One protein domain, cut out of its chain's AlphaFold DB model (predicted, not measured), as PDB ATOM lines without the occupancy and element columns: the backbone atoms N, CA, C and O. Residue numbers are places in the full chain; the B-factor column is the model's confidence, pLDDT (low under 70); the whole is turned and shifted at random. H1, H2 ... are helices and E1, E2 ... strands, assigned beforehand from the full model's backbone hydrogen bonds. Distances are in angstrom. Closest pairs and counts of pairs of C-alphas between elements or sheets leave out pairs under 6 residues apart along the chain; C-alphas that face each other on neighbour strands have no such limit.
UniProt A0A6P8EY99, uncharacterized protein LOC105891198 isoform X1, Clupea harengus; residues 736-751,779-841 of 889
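Overview. This is residues 736 to 751 and 779 to 841 of the 889 residues of the protein "uncharacterized protein LOC105891198 isoform X1" of Clupea harengus (UniProt A0A6P8EY99). A twisted antiparallel sheet of three strands, the long E1 and E3 with the five-residue E2 at one edge, has helix H3 packed along it over E1 and E3, while helix H1, about perpendicular to H3, meets residues 828 to 832 of H3 with its last residues, 790 to 791, alone. The short helix H2 sits at the other part of H1, by residues 780 to 785, and comes near the strand E3. The printed part has 79 residues with three named helices and three named strands, in the order E1, H1, H2, E2, E3, H3; the sheet's order is E1, E3, E2, and the class is mixed, helices and strands. The whole is compact, with a radius of gyration of the C-alphas of 11.8 A, and spans 35 by 25 by 21 A.

Arrangement. In the sheet, E3, residues 811 to 820, is the inner strand, and E1, residues 736 to 747, and E2, residues 804 to 808, are the edge strands. E1 and E3 are antiparallel at 167 degrees, with N 743 and O 816 2.9 A apart and N 747 and O 812 2.8 A apart, both within hydrogen-bond range. E2 and E3 form a hairpin, with N 804 and O 815 within hydrogen-bond range at 2.8 A. E1 bends by 90 degrees at residue 739, and E3 bends by 61 degrees at residue 816. H3, residues 823 to 835, is on the sheet at a height over the sheet of 8.3 A, over E1 and E3, and runs along the strands, at 13 degrees to E1 on the local plane. The closest C-alphas of E1 and H3 are those of Tyr 739 and Glu 823, 5.9 A apart. H1, residues 780 to 791, touches H3 with residues 790 to 791 alone, about perpendicular at 89 degrees; the closest C-alphas are those of Cys 791 and Thr 832, 5.6 A apart. H2, residues 797 to 800, touches H1, with the C-alphas of Gly 781 and Ala 797 closest at 4.8 A. H1 and H2 are on the sheet but each only grazes it. H2 and H3 are apart. Each O i to N i+4 pair in H1 and H3 is within hydrogen-bond range; H2 is too short for such a pair.

Along the chain. E1 begins at C-alpha 736 (118.382, 184.618, 106.592) and is 25.2 A long from first to last C-alpha. E3 is 25.8 A long and E2 12.7 A. H3 is 18.7 A long and ends at C-alpha 835 (108.624, 171.292, 123.364). H1 is 16.1 A long, from C-alpha 780 (127.834, 173.189, 117.113), and H2 is 5.4 A.

Size, cuts and confidence. The C-alphas farthest apart, those of Thr 738 and Pro 751, are 36.6 A apart. Residues 752 to 778 are not printed, and C-alphas 751 and 779 are 16.6 A apart across the cut. The links printed whole are tight. The mean pLDDT of the printed part is 73.1; it is under 70 in residues 748 to 751, 779 to 782, 807 to 811 and 832 to 841.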
ATOM      1  N   SER A 736     118.450 183.178 106.355       82.44
ATOM      2  CA  SER A 736     118.382 184.618 106.592       82.44
ATOM      3  C   SER A 736     118.011 184.931 108.046       82.44
ATOM      4  O   SER A 736     117.081 184.321 108.590       82.44
ATOM      5  N   PRO A 737     118.624 185.958 108.671       82.69
ATOM      6  CA  PRO A 737     118.176 186.489 109.962       82.69
ATOM      7  C   PRO A 737     116.719 186.975 109.946       82.69
ATOM      8  O   PRO A 737     116.082 187.052 110.998       82.69
ATOM      9  N   THR A 738     116.179 187.278 108.761       84.19
ATOM     10  CA  THR A 738     114.785 187.706 108.548       84.19
ATOM     11  C   THR A 738     113.779 186.704 109.112       84.19
ATOM     12  O   THR A 738     112.746 187.104 109.645       84.19
ATOM     13  N   TYR A 739     114.103 185.411 109.050       82.88
ATOM     14  CA  TYR A 739     113.271 184.320 109.553       82.88
ATOM     15  C   TYR A 739     113.860 183.697 110.824       82.88
ATOM     16  O   TYR A 739     113.685 182.509 111.073       82.88
ATOM     17  N   SER A 740     114.584 184.478 111.629       85.25
ATOM     18  CA  SER A 740     115.229 183.955 112.831       85.25
ATOM     19  C   SER A 740     114.250 183.662 113.972       85.25
ATOM     20  O   SER A 740     113.236 184.342 114.164       85.25
ATOM     21  N   SER A 741     114.590 182.646 114.761       83.94
ATOM     22  CA  SER A 741     113.904 182.296 116.003       83.94
ATOM     23  C   SER A 741     114.874 182.339 117.176       83.94
ATOM     24  O   SER A 741     115.940 181.725 117.144       83.94
ATOM     25  N   ALA A 742     114.494 183.063 118.230       83.06
ATOM     26  CA  ALA A 742     115.255 183.104 119.472       83.06
ATOM     27  C   ALA A 742     115.123 181.769 120.211       83.06
ATOM     28  O   ALA A 742     114.010 181.281 120.427       83.06
ATOM     29  N   ILE A 743     116.254 181.209 120.632       80.50
ATOM     30  CA  ILE A 743     116.313 179.935 121.342       80.50
ATOM     31  C   ILE A 743     116.938 180.096 122.728       80.50
ATOM     32  O   ILE A 743     117.930 180.801 122.921       80.50
ATOM     33  N   HIS A 744     116.326 179.416 123.696       79.56
ATOM     34  CA  HIS A 744     116.794 179.304 125.074       79.56
ATOM     35  C   HIS A 744     116.552 177.874 125.559       79.56
ATOM     36  O   HIS A 744     115.498 177.573 126.129       79.56
ATOM     37  N   LEU A 745     117.513 176.992 125.289       78.56
ATOM     38  CA  LEU A 745     117.388 175.557 125.535       78.56
ATOM     39  C   LEU A 745     118.358 175.081 126.612       78.56
ATOM     40  O   LEU A 745     119.485 175.562 126.704       78.56
ATOM     41  N   CYS A 746     117.897 174.111 127.398       75.25
ATOM     42  CA  CYS A 746     118.682 173.368 128.372       75.25
ATOM     43  C   CYS A 746     118.694 171.891 127.942       75.25
ATOM     44  O   CYS A 746     117.650 171.240 128.006       75.25
ATOM     45  N   LEU A 747     119.840 171.373 127.490       72.38
ATOM     46  CA  LEU A 747     119.998 169.978 127.066       72.38
ATOM     47  C   LEU A 747     120.687 169.150 128.160       72.38
ATOM     48  O   LEU A 747     121.712 169.562 128.713       72.38
ATOM     49  N   GLU A 748     120.124 167.977 128.459       63.78
ATOM     50  CA  GLU A 748     120.771 166.944 129.278       63.78
ATOM     51  C   GLU A 748     121.642 166.047 128.375       63.78
ATOM     52  O   GLU A 748     121.159 165.607 127.328       63.78
ATOM     53  N   PRO A 749     122.904 165.750 128.744       55.12
ATOM     54  CA  PRO A 749     123.731 164.819 127.983       55.12
ATOM     55  C   PRO A 749     123.143 163.403 128.064       55.12
ATOM     56  O   PRO A 749     122.920 162.887 129.161       55.12
ATOM     57  N   GLN A 750     122.890 162.759 126.919       49.31
ATOM     58  CA  GLN A 750     122.459 161.358 126.904       49.31
ATOM     59  C   GLN A 750     123.636 160.408 127.191       49.31
ATOM     60  O   GLN A 750     124.737 160.634 126.687       49.31
ATOM     61  N   PRO A 751     123.430 159.324 127.964       41.91
ATOM     62  CA  PRO A 751     124.430 158.277 128.122       41.91
ATOM     63  C   PRO A 751     124.493 157.418 126.850       41.91
ATOM     64  O   PRO A 751     123.496 156.817 126.456       41.91
ATOM     65  N   CYS A 779     130.975 172.767 119.894       62.44
ATOM     66  CA  CYS A 779     130.002 171.668 119.946       62.44
ATOM     67  C   CYS A 779     128.842 171.856 118.945       62.44
ATOM     68  O   CYS A 779     127.837 171.145 119.026       62.44
ATOM     69  N   SER A 780     128.924 172.837 118.036       65.62
ATOM     70  CA  SER A 780     127.834 173.189 117.113       65.62
ATOM     71  C   SER A 780     127.392 172.020 116.225       65.62
ATOM     72  O   SER A 780     126.194 171.836 116.024       65.62
ATOM     73  N   GLY A 781     128.320 171.176 115.764       67.12
ATOM     74  CA  GLY A 781     128.008 169.993 114.953       67.12
ATOM     75  C   GLY A 781     127.109 168.979 115.665       67.12
ATOM     76  O   GLY A 781     126.054 168.610 115.152       67.12
ATOM     77  N   GLU A 782     127.480 168.565 116.876       69.12
ATOM     78  CA  GLU A 782     126.734 167.565 117.657       69.12
ATOM     79  C   GLU A 782     125.362 168.087 118.103       69.12
ATOM     80  O   GLU A 782     124.361 167.366 118.064       69.12
ATOM     81  N   VAL A 783     125.295 169.366 118.479       73.25
ATOM     82  CA  VAL A 783     124.035 170.036 118.817       73.25
ATOM     83  C   VAL A 783     123.122 170.121 117.597       73.25
ATOM     84  O   VAL A 783     121.923 169.872 117.731       73.25
ATOM     85  N   ALA A 784     123.653 170.468 116.421       74.31
ATOM     86  CA  ALA A 784     122.865 170.528 115.194       74.31
ATOM     87  C   ALA A 784     122.268 169.158 114.857       74.31
ATOM     88  O   ALA A 784     121.068 169.073 114.610       74.31
ATOM     89  N   VAL A 785     123.060 168.081 114.965       71.19
ATOM     90  CA  VAL A 785     122.576 166.700 114.798       71.19
ATOM     91  C   VAL A 785     121.458 166.380 115.793       71.19
ATOM     92  O   VAL A 785     120.430 165.828 115.401       71.19
ATOM     93  N   TYR A 786     121.616 166.748 117.067       73.75
ATOM     94  CA  TYR A 786     120.584 166.530 118.081       73.75
ATOM     95  C   TYR A 786     119.287 167.289 117.764       73.75
ATOM     96  O   TYR A 786     118.209 166.696 117.784       73.75
ATOM     97  N   LEU A 787     119.375 168.590 117.469       75.75
ATOM     98  CA  LEU A 787     118.206 169.410 117.144       75.75
ATOM     99  C   LEU A 787     117.497 168.880 115.899       75.75
ATOM    100  O   LEU A 787     116.270 168.760 115.905       75.75
ATOM    101  N   GLU A 788     118.266 168.483 114.888       75.06
ATOM    102  CA  GLU A 788     117.737 167.916 113.657       75.06
ATOM    103  C   GLU A 788     117.023 166.582 113.889       75.06
ATOM    104  O   GLU A 788     115.920 166.382 113.384       75.06
ATOM    105  N   GLN A 789     117.561 165.697 114.736       73.50
ATOM    106  CA  GLN A 789     116.877 164.455 115.119       73.50
ATOM    107  C   GLN A 789     115.525 164.696 115.808       73.50
ATOM    108  O   GLN A 789     114.641 163.842 115.728       73.50
ATOM    109  N   GLN A 790     115.355 165.831 116.493       74.31
ATOM    110  CA  GLN A 790     114.109 166.166 117.187       74.31
ATOM    111  C   GLN A 790     113.079 166.848 116.279       74.31
ATOM    112  O   GLN A 790     111.881 166.619 116.444       74.31
ATOM    113  N   CYS A 791     113.515 167.714 115.360       75.00
ATOM    114  CA  CYS A 791     112.613 168.537 114.551       75.00
ATOM    115  C   CYS A 791     112.438 168.062 113.107       75.00
ATOM    116  O   CYS A 791     111.413 168.387 112.509       75.00
ATOM    117  N   ASN A 792     113.425 167.347 112.554       73.50
ATOM    118  CA  ASN A 792     113.538 167.056 111.127       73.50
ATOM    119  C   ASN A 792     113.349 168.326 110.272       73.50
ATOM    120  O   ASN A 792     112.504 168.369 109.375       73.50
ATOM    121  N   CYS A 793     114.035 169.402 110.659       73.38
ATOM    122  CA  CYS A 793     113.783 170.762 110.197       73.38
ATOM    123  C   CYS A 793     114.950 171.355 109.394       73.38
ATOM    124  O   CYS A 793     114.979 172.568 109.169       73.38
ATOM    125  N   GLY A 794     115.860 170.508 108.905       73.56
ATOM    126  CA  GLY A 794     116.966 170.868 108.022       73.56
ATOM    127  C   GLY A 794     118.031 171.747 108.680       73.56
ATOM    128  O   GLY A 794     118.616 172.592 108.004       73.56
ATOM    129  N   ILE A 795     118.249 171.615 109.992       76.44
ATOM    130  CA  ILE A 795     119.289 172.349 110.724       76.44
ATOM    131  C   ILE A 795     120.640 171.646 110.538       76.44
ATOM    132  O   ILE A 795     120.804 170.474 110.867       76.44
ATOM    133  N   THR A 796     121.642 172.404 110.098       76.12
ATOM    134  CA  THR A 796     123.062 172.008 110.113       76.12
ATOM    135  C   THR A 796     123.864 172.878 111.084       76.12
ATOM    136  O   THR A 796     123.339 173.830 111.665       76.12
ATOM    137  N   ALA A 797     125.154 172.581 111.267       75.06
ATOM    138  CA  ALA A 797     126.038 173.368 112.131       75.06
ATOM    139  C   ALA A 797     126.094 174.863 111.745       75.06
ATOM    140  O   ALA A 797     126.213 175.708 112.633       75.06
ATOM    141  N   LEU A 798     125.921 175.203 110.456       78.75
ATOM    142  CA  LEU A 798     125.878 176.593 109.969       78.75
ATOM    143  C   LEU A 798     124.814 177.425 110.702       78.75
ATOM    144  O   LEU A 798     125.050 178.566 111.090       78.75
ATOM    145  N   TYR A 799     123.642 176.840 110.941       79.88
ATOM    146  CA  TYR A 799     122.503 177.509 111.573       79.88
ATOM    147  C   TYR A 799     122.760 177.883 113.041       79.88
ATOM    148  O   TYR A 799     122.019 178.679 113.619       79.88
ATOM    149  N   LEU A 800     123.790 177.299 113.655       78.69
ATOM    150  CA  LEU A 800     124.187 177.568 115.032       78.69
ATOM    151  C   LEU A 800     125.357 178.555 115.132       78.69
ATOM    152  O   LEU A 800     125.760 178.890 116.248       78.69
ATOM    153  N   GLN A 801     125.868 179.075 114.009       75.06
ATOM    154  CA  GLN A 801     126.866 180.144 114.023       75.06
ATOM    155  C   GLN A 801     126.300 181.381 114.744       75.06
ATOM    156  O   GLN A 801     125.322 181.993 114.320       75.06
ATOM    157  N   GLY A 802     126.906 181.735 115.882       71.50
ATOM    158  CA  GLY A 802     126.454 182.835 116.742       71.50
ATOM    159  C   GLY A 802     125.507 182.434 117.884       71.50
ATOM    160  O   GLY A 802     125.112 183.300 118.670       71.50
ATOM    161  N   VAL A 803     125.167 181.149 118.033       80.19
ATOM    162  CA  VAL A 803     124.499 180.630 119.236       80.19
ATOM    163  C   VAL A 803     125.546 180.385 120.319       80.19
ATOM    164  O   VAL A 803     126.495 179.630 120.135       80.19
ATOM    165  N   ASN A 804     125.367 181.016 121.477       80.56
ATOM    166  CA  ASN A 804     126.269 180.832 122.603       80.56
ATOM    167  C   ASN A 804     125.928 179.529 123.336       80.56
ATOM    168  O   ASN A 804     124.809 179.365 123.834       80.56
ATOM    169  N   VAL A 805     126.904 178.625 123.410       74.62
ATOM    170  CA  VAL A 805     126.801 177.344 124.113       74.62
ATOM    171  C   VAL A 805     127.613 177.428 125.402       74.62
ATOM    172  O   VAL A 805     128.811 177.690 125.381       74.62
ATOM    173  N   SER A 806     126.969 177.201 126.546       73.06
ATOM    174  CA  SER A 806     127.640 177.187 127.851       73.06
ATOM    175  C   SER A 806     127.265 175.945 128.654       73.06
ATOM    176  O   SER A 806     126.115 175.520 128.652       73.06
ATOM    177  N   CYS A 807     128.229 175.344 129.348       65.44
ATOM    178  CA  CYS A 807     127.993 174.175 130.196       65.44
ATOM    179  C   CYS A 807     127.982 174.616 131.666       65.44
ATOM    180  O   CYS A 807     128.997 175.082 132.186       65.44
ATOM    181  N   VAL A 808     126.841 174.484 132.350       66.31
ATOM    182  CA  VAL A 808     126.709 174.828 133.776       66.31
ATOM    183  C   VAL A 808     126.109 173.642 134.519       66.31
ATOM    184  O   VAL A 808     125.001 173.202 134.225       66.31
ATOM    185  N   SER A 809     126.845 173.117 135.501       60.66
ATOM    186  CA  SER A 809     126.403 171.991 136.342       60.66
ATOM    187  C   SER A 809     126.006 170.727 135.558       60.66
ATOM    188  O   SER A 809     125.098 170.012 135.972       60.66
ATOM    189  N   GLY A 810     126.679 170.447 134.435       60.75
ATOM    190  CA  GLY A 810     126.424 169.266 133.596       60.75
ATOM    191  C   GLY A 810     125.237 169.393 132.634       60.75
ATOM    192  O   GLY A 810     124.941 168.437 131.928       60.75
ATOM    193  N   LEU A 811     124.580 170.557 132.590       63.69
ATOM    194  CA  LEU A 811     123.550 170.910 131.612       63.69
ATOM    195  C   LEU A 811     124.142 171.859 130.567       63.69
ATOM    196  O   LEU A 811     124.852 172.809 130.921       63.69
ATOM    197  N   MET A 812     123.829 171.616 129.295       72.38
ATOM    198  CA  MET A 812     124.245 172.470 128.185       72.38
ATOM    199  C   MET A 812     123.163 173.522 127.915       72.38
ATOM    200  O   MET A 812     122.008 173.192 127.659       72.38
ATOM    201  N   TYR A 813     123.539 174.793 128.000       75.06
ATOM    202  CA  TYR A 813     122.675 175.946 127.787       75.06
ATOM    203  C   TYR A 813     122.969 176.544 126.418       75.06
ATOM    204  O   TYR A 813     124.097 176.972 126.166       75.06
ATOM    205  N   LEU A 814     121.945 176.614 125.571       81.31
ATOM    206  CA  LEU A 814     122.012 177.259 124.264       81.31
ATOM    207  C   LEU A 814     121.218 178.555 124.294       81.31
ATOM    208  O   LEU A 814     120.017 178.550 124.578       81.31
ATOM    209  N   GLN A 815     121.897 179.660 124.004       82.44
ATOM    210  CA  GLN A 815     121.305 180.987 123.960       82.44
ATOM    211  C   GLN A 815     121.729 181.705 122.681       82.44
ATOM    212  O   GLN A 815     122.905 181.990 122.477       82.44
ATOM    213  N   GLY A 816     120.762 182.054 121.840       84.94
ATOM    214  CA  GLY A 816     121.037 182.755 120.590       84.94
ATOM    215  C   GLY A 816     119.809 182.859 119.701       84.94
ATOM    216  O   GLY A 816     118.685 182.634 120.149       84.94
ATOM    217  N   SER A 817     120.028 183.219 118.441       85.50
ATOM    218  CA  SER A 817     118.991 183.211 117.405       85.50
ATOM    219  C   SER A 817     119.425 182.290 116.277       85.50
ATOM    220  O   SER A 817     120.538 182.433 115.784       85.50
ATOM    221  N   ILE A 818     118.549 181.368 115.883       86.38
ATOM    222  CA  ILE A 818     118.771 180.465 114.750       86.38
ATOM    223  C   ILE A 818     118.069 181.071 113.522       86.38
ATOM    224  O   ILE A 818     116.853 181.271 113.596       86.38
ATOM    225  N   PRO A 819     118.781 181.411 112.428       87.56
ATOM    226  CA  PRO A 819     118.171 181.858 111.171       87.56
ATOM    227  C   PRO A 819     117.430 180.710 110.465       87.56
ATOM    228  O   PRO A 819     117.604 179.548 110.810       87.56
ATOM    229  N   ALA A 820     116.607 181.015 109.461       85.06
ATOM    230  CA  ALA A 820     115.916 179.995 108.665       85.06
ATOM    231  C   ALA A 820     115.834 180.405 107.186       85.06
ATOM    232  O   ALA A 820     115.929 181.590 106.859       85.06
ATOM    233  N   LEU A 821     115.641 179.430 106.294       82.94
ATOM    234  CA  LEU A 821     115.438 179.634 104.853       82.94
ATOM    235  C   LEU A 821     114.045 180.181 104.537       82.94
ATOM    236  O   LEU A 821     113.846 180.900 103.562       82.94
ATOM    237  N   SER A 822     113.054 179.827 105.355       82.12
ATOM    238  CA  SER A 822     111.666 180.221 105.141       82.12
ATOM    239  C   SER A 822     110.898 180.352 106.448       82.12
ATOM    240  O   SER A 822     111.259 179.786 107.481       82.12
ATOM    241  N   GLU A 823     109.763 181.041 106.374       81.75
ATOM    242  CA  GLU A 823     108.794 181.133 107.466       81.75
ATOM    243  C   GLU A 823     108.281 179.750 107.912       81.75
ATOM    244  O   GLU A 823     108.007 179.529 109.092       81.75
ATOM    245  N   HIS A 824     108.197 178.793 106.982       82.56
ATOM    246  CA  HIS A 824     107.799 177.420 107.285       82.56
ATOM    247  C   HIS A 824     108.858 176.694 108.124       82.56
ATOM    248  O   HIS A 824     108.539 176.135 109.175       82.56
ATOM    249  N   GLN A 825     110.126 176.769 107.711       82.00
ATOM    250  CA  GLN A 825     111.237 176.190 108.466       82.00
ATOM    251  C   GLN A 825     111.364 176.852 109.845       82.00
ATOM    252  O   GLN A 825     111.481 176.162 110.855       82.00
ATOM    253  N   ARG A 826     111.214 178.181 109.923       85.75
ATOM    254  CA  ARG A 826     111.172 178.923 111.192       85.75
ATOM    255  C   ARG A 826     110.110 178.378 112.146       85.75
ATOM    256  O   ARG A 826     110.376 178.216 113.340       85.75
ATOM    257  N   ALA A 827     108.910 178.081 111.646       82.56
ATOM    258  CA  ALA A 827     107.835 177.518 112.457       82.56
ATOM    259  C   ALA A 827     108.191 176.123 113.008       82.56
ATOM    260  O   ALA A 827     107.937 175.864 114.187       82.56
ATOM    261  N   LEU A 828     108.832 175.266 112.202       80.62
ATOM    262  CA  LEU A 828     109.310 173.939 112.622       80.62
ATOM    263  C   LEU A 828     110.385 174.035 113.715       80.62
ATOM    264  O   LEU A 828     110.260 173.390 114.758       80.62
ATOM    265  N   ILE A 829     111.382 174.905 113.524       79.56
ATOM    266  CA  ILE A 829     112.442 175.167 114.511       79.56
ATOM    267  C   ILE A 829     111.822 175.647 115.834       79.56
ATOM    268  O   ILE A 829     112.117 175.129 116.915       79.56
ATOM    269  N   THR A 830     110.901 176.612 115.754       80.38
ATOM    270  CA  THR A 830     110.250 177.203 116.933       80.38
ATOM    271  C   THR A 830     109.401 176.178 117.686       80.38
ATOM    272  O   THR A 830     109.451 176.121 118.913       80.38
ATOM    273  N   HIS A 831     108.660 175.328 116.972       77.69
ATOM    274  CA  HIS A 831     107.848 174.277 117.581       77.69
ATOM    275  C   HIS A 831     108.702 173.328 118.437       77.69
ATOM    276  O   HIS A 831     108.396 173.122 119.614       77.69
ATOM    277  N   THR A 832     109.827 172.845 117.908       69.81
ATOM    278  CA  THR A 832     110.723 171.925 118.627       69.81
ATOM    279  C   THR A 832     111.416 172.581 119.819       69.81
ATOM    280  O   THR A 832     111.558 171.961 120.877       69.81
ATOM    281  N   THR A 833     111.789 173.860 119.703       66.25
ATOM    282  CA  THR A 833     112.383 174.619 120.823       66.25
ATOM    283  C   THR A 833     111.391 174.904 121.956       66.25
ATOM    284  O   THR A 833     111.792 175.119 123.097       66.25
ATOM    285  N   SER A 834     110.087 174.887 121.664       63.75
ATOM    286  CA  SER A 834     109.034 175.075 122.666       63.75
ATOM    287  C   SER A 834     108.661 173.781 123.404       63.75
ATOM    288  O   SER A 834     108.186 173.842 124.539       63.75
ATOM    289  N   SER A 835     108.889 172.615 122.782       56.69
ATOM    290  CA  SER A 835     108.624 171.292 123.364       56.69
ATOM    291  C   SER A 835     109.804 170.724 124.157       56.69
ATOM    292  O   SER A 835     109.597 169.947 125.089       56.69
ATOM    293  N   THR A 836     111.036 171.101 123.807       55.47
ATOM    294  CA  THR A 836     112.237 170.823 124.610       55.47
ATOM    295  C   THR A 836     112.240 171.726 125.844       55.47
ATOM    296  O   THR A 836     111.733 172.843 125.796       55.47
ATOM    297  N   HIS A 837     112.717 171.230 126.993       55.47
ATOM    298  CA  HIS A 837     112.578 171.909 128.286       55.47
ATOM    299  C   HIS A 837     113.116 173.351 128.241       55.47
ATOM    300  O   HIS A 837     114.305 173.587 128.459       55.47
ATOM    301  N   SER A 838     112.228 174.332 128.018       53.00
ATOM    302  CA  SER A 838     112.524 175.736 128.303       53.00
ATOM    303  C   SER A 838     113.077 175.788 129.720       53.00
ATOM    304  O   SER A 838     112.528 175.125 130.610       53.00
ATOM    305  N   CYS A 839     114.186 176.498 129.921       55.19
ATOM    306  CA  CYS A 839     114.852 176.572 131.213       55.19
ATOM    307  C   CYS A 839     113.910 177.265 132.215       55.19
ATOM    308  O   CYS A 839     113.962 178.474 132.440       55.19
ATOM    309  N   LEU A 840     112.981 176.498 132.788       46.38
ATOM    310  CA  LEU A 840     112.085 176.928 133.838       46.38
ATOM    311  C   LEU A 840     113.000 177.412 134.947       46.38
ATOM    312  O   LEU A 840     113.734 176.621 135.540       46.38
ATOM    313  N   ARG A 841     112.956 178.722 135.209       46.88
ATOM    314  CA  ARG A 841     113.469 179.339 136.431       46.88
ATOM    315  C   ARG A 841     112.857 178.580 137.611       46.88
ATOM    316  O   ARG A 841     111.823 178.969 138.153       46.88
TER     317      ARG A 841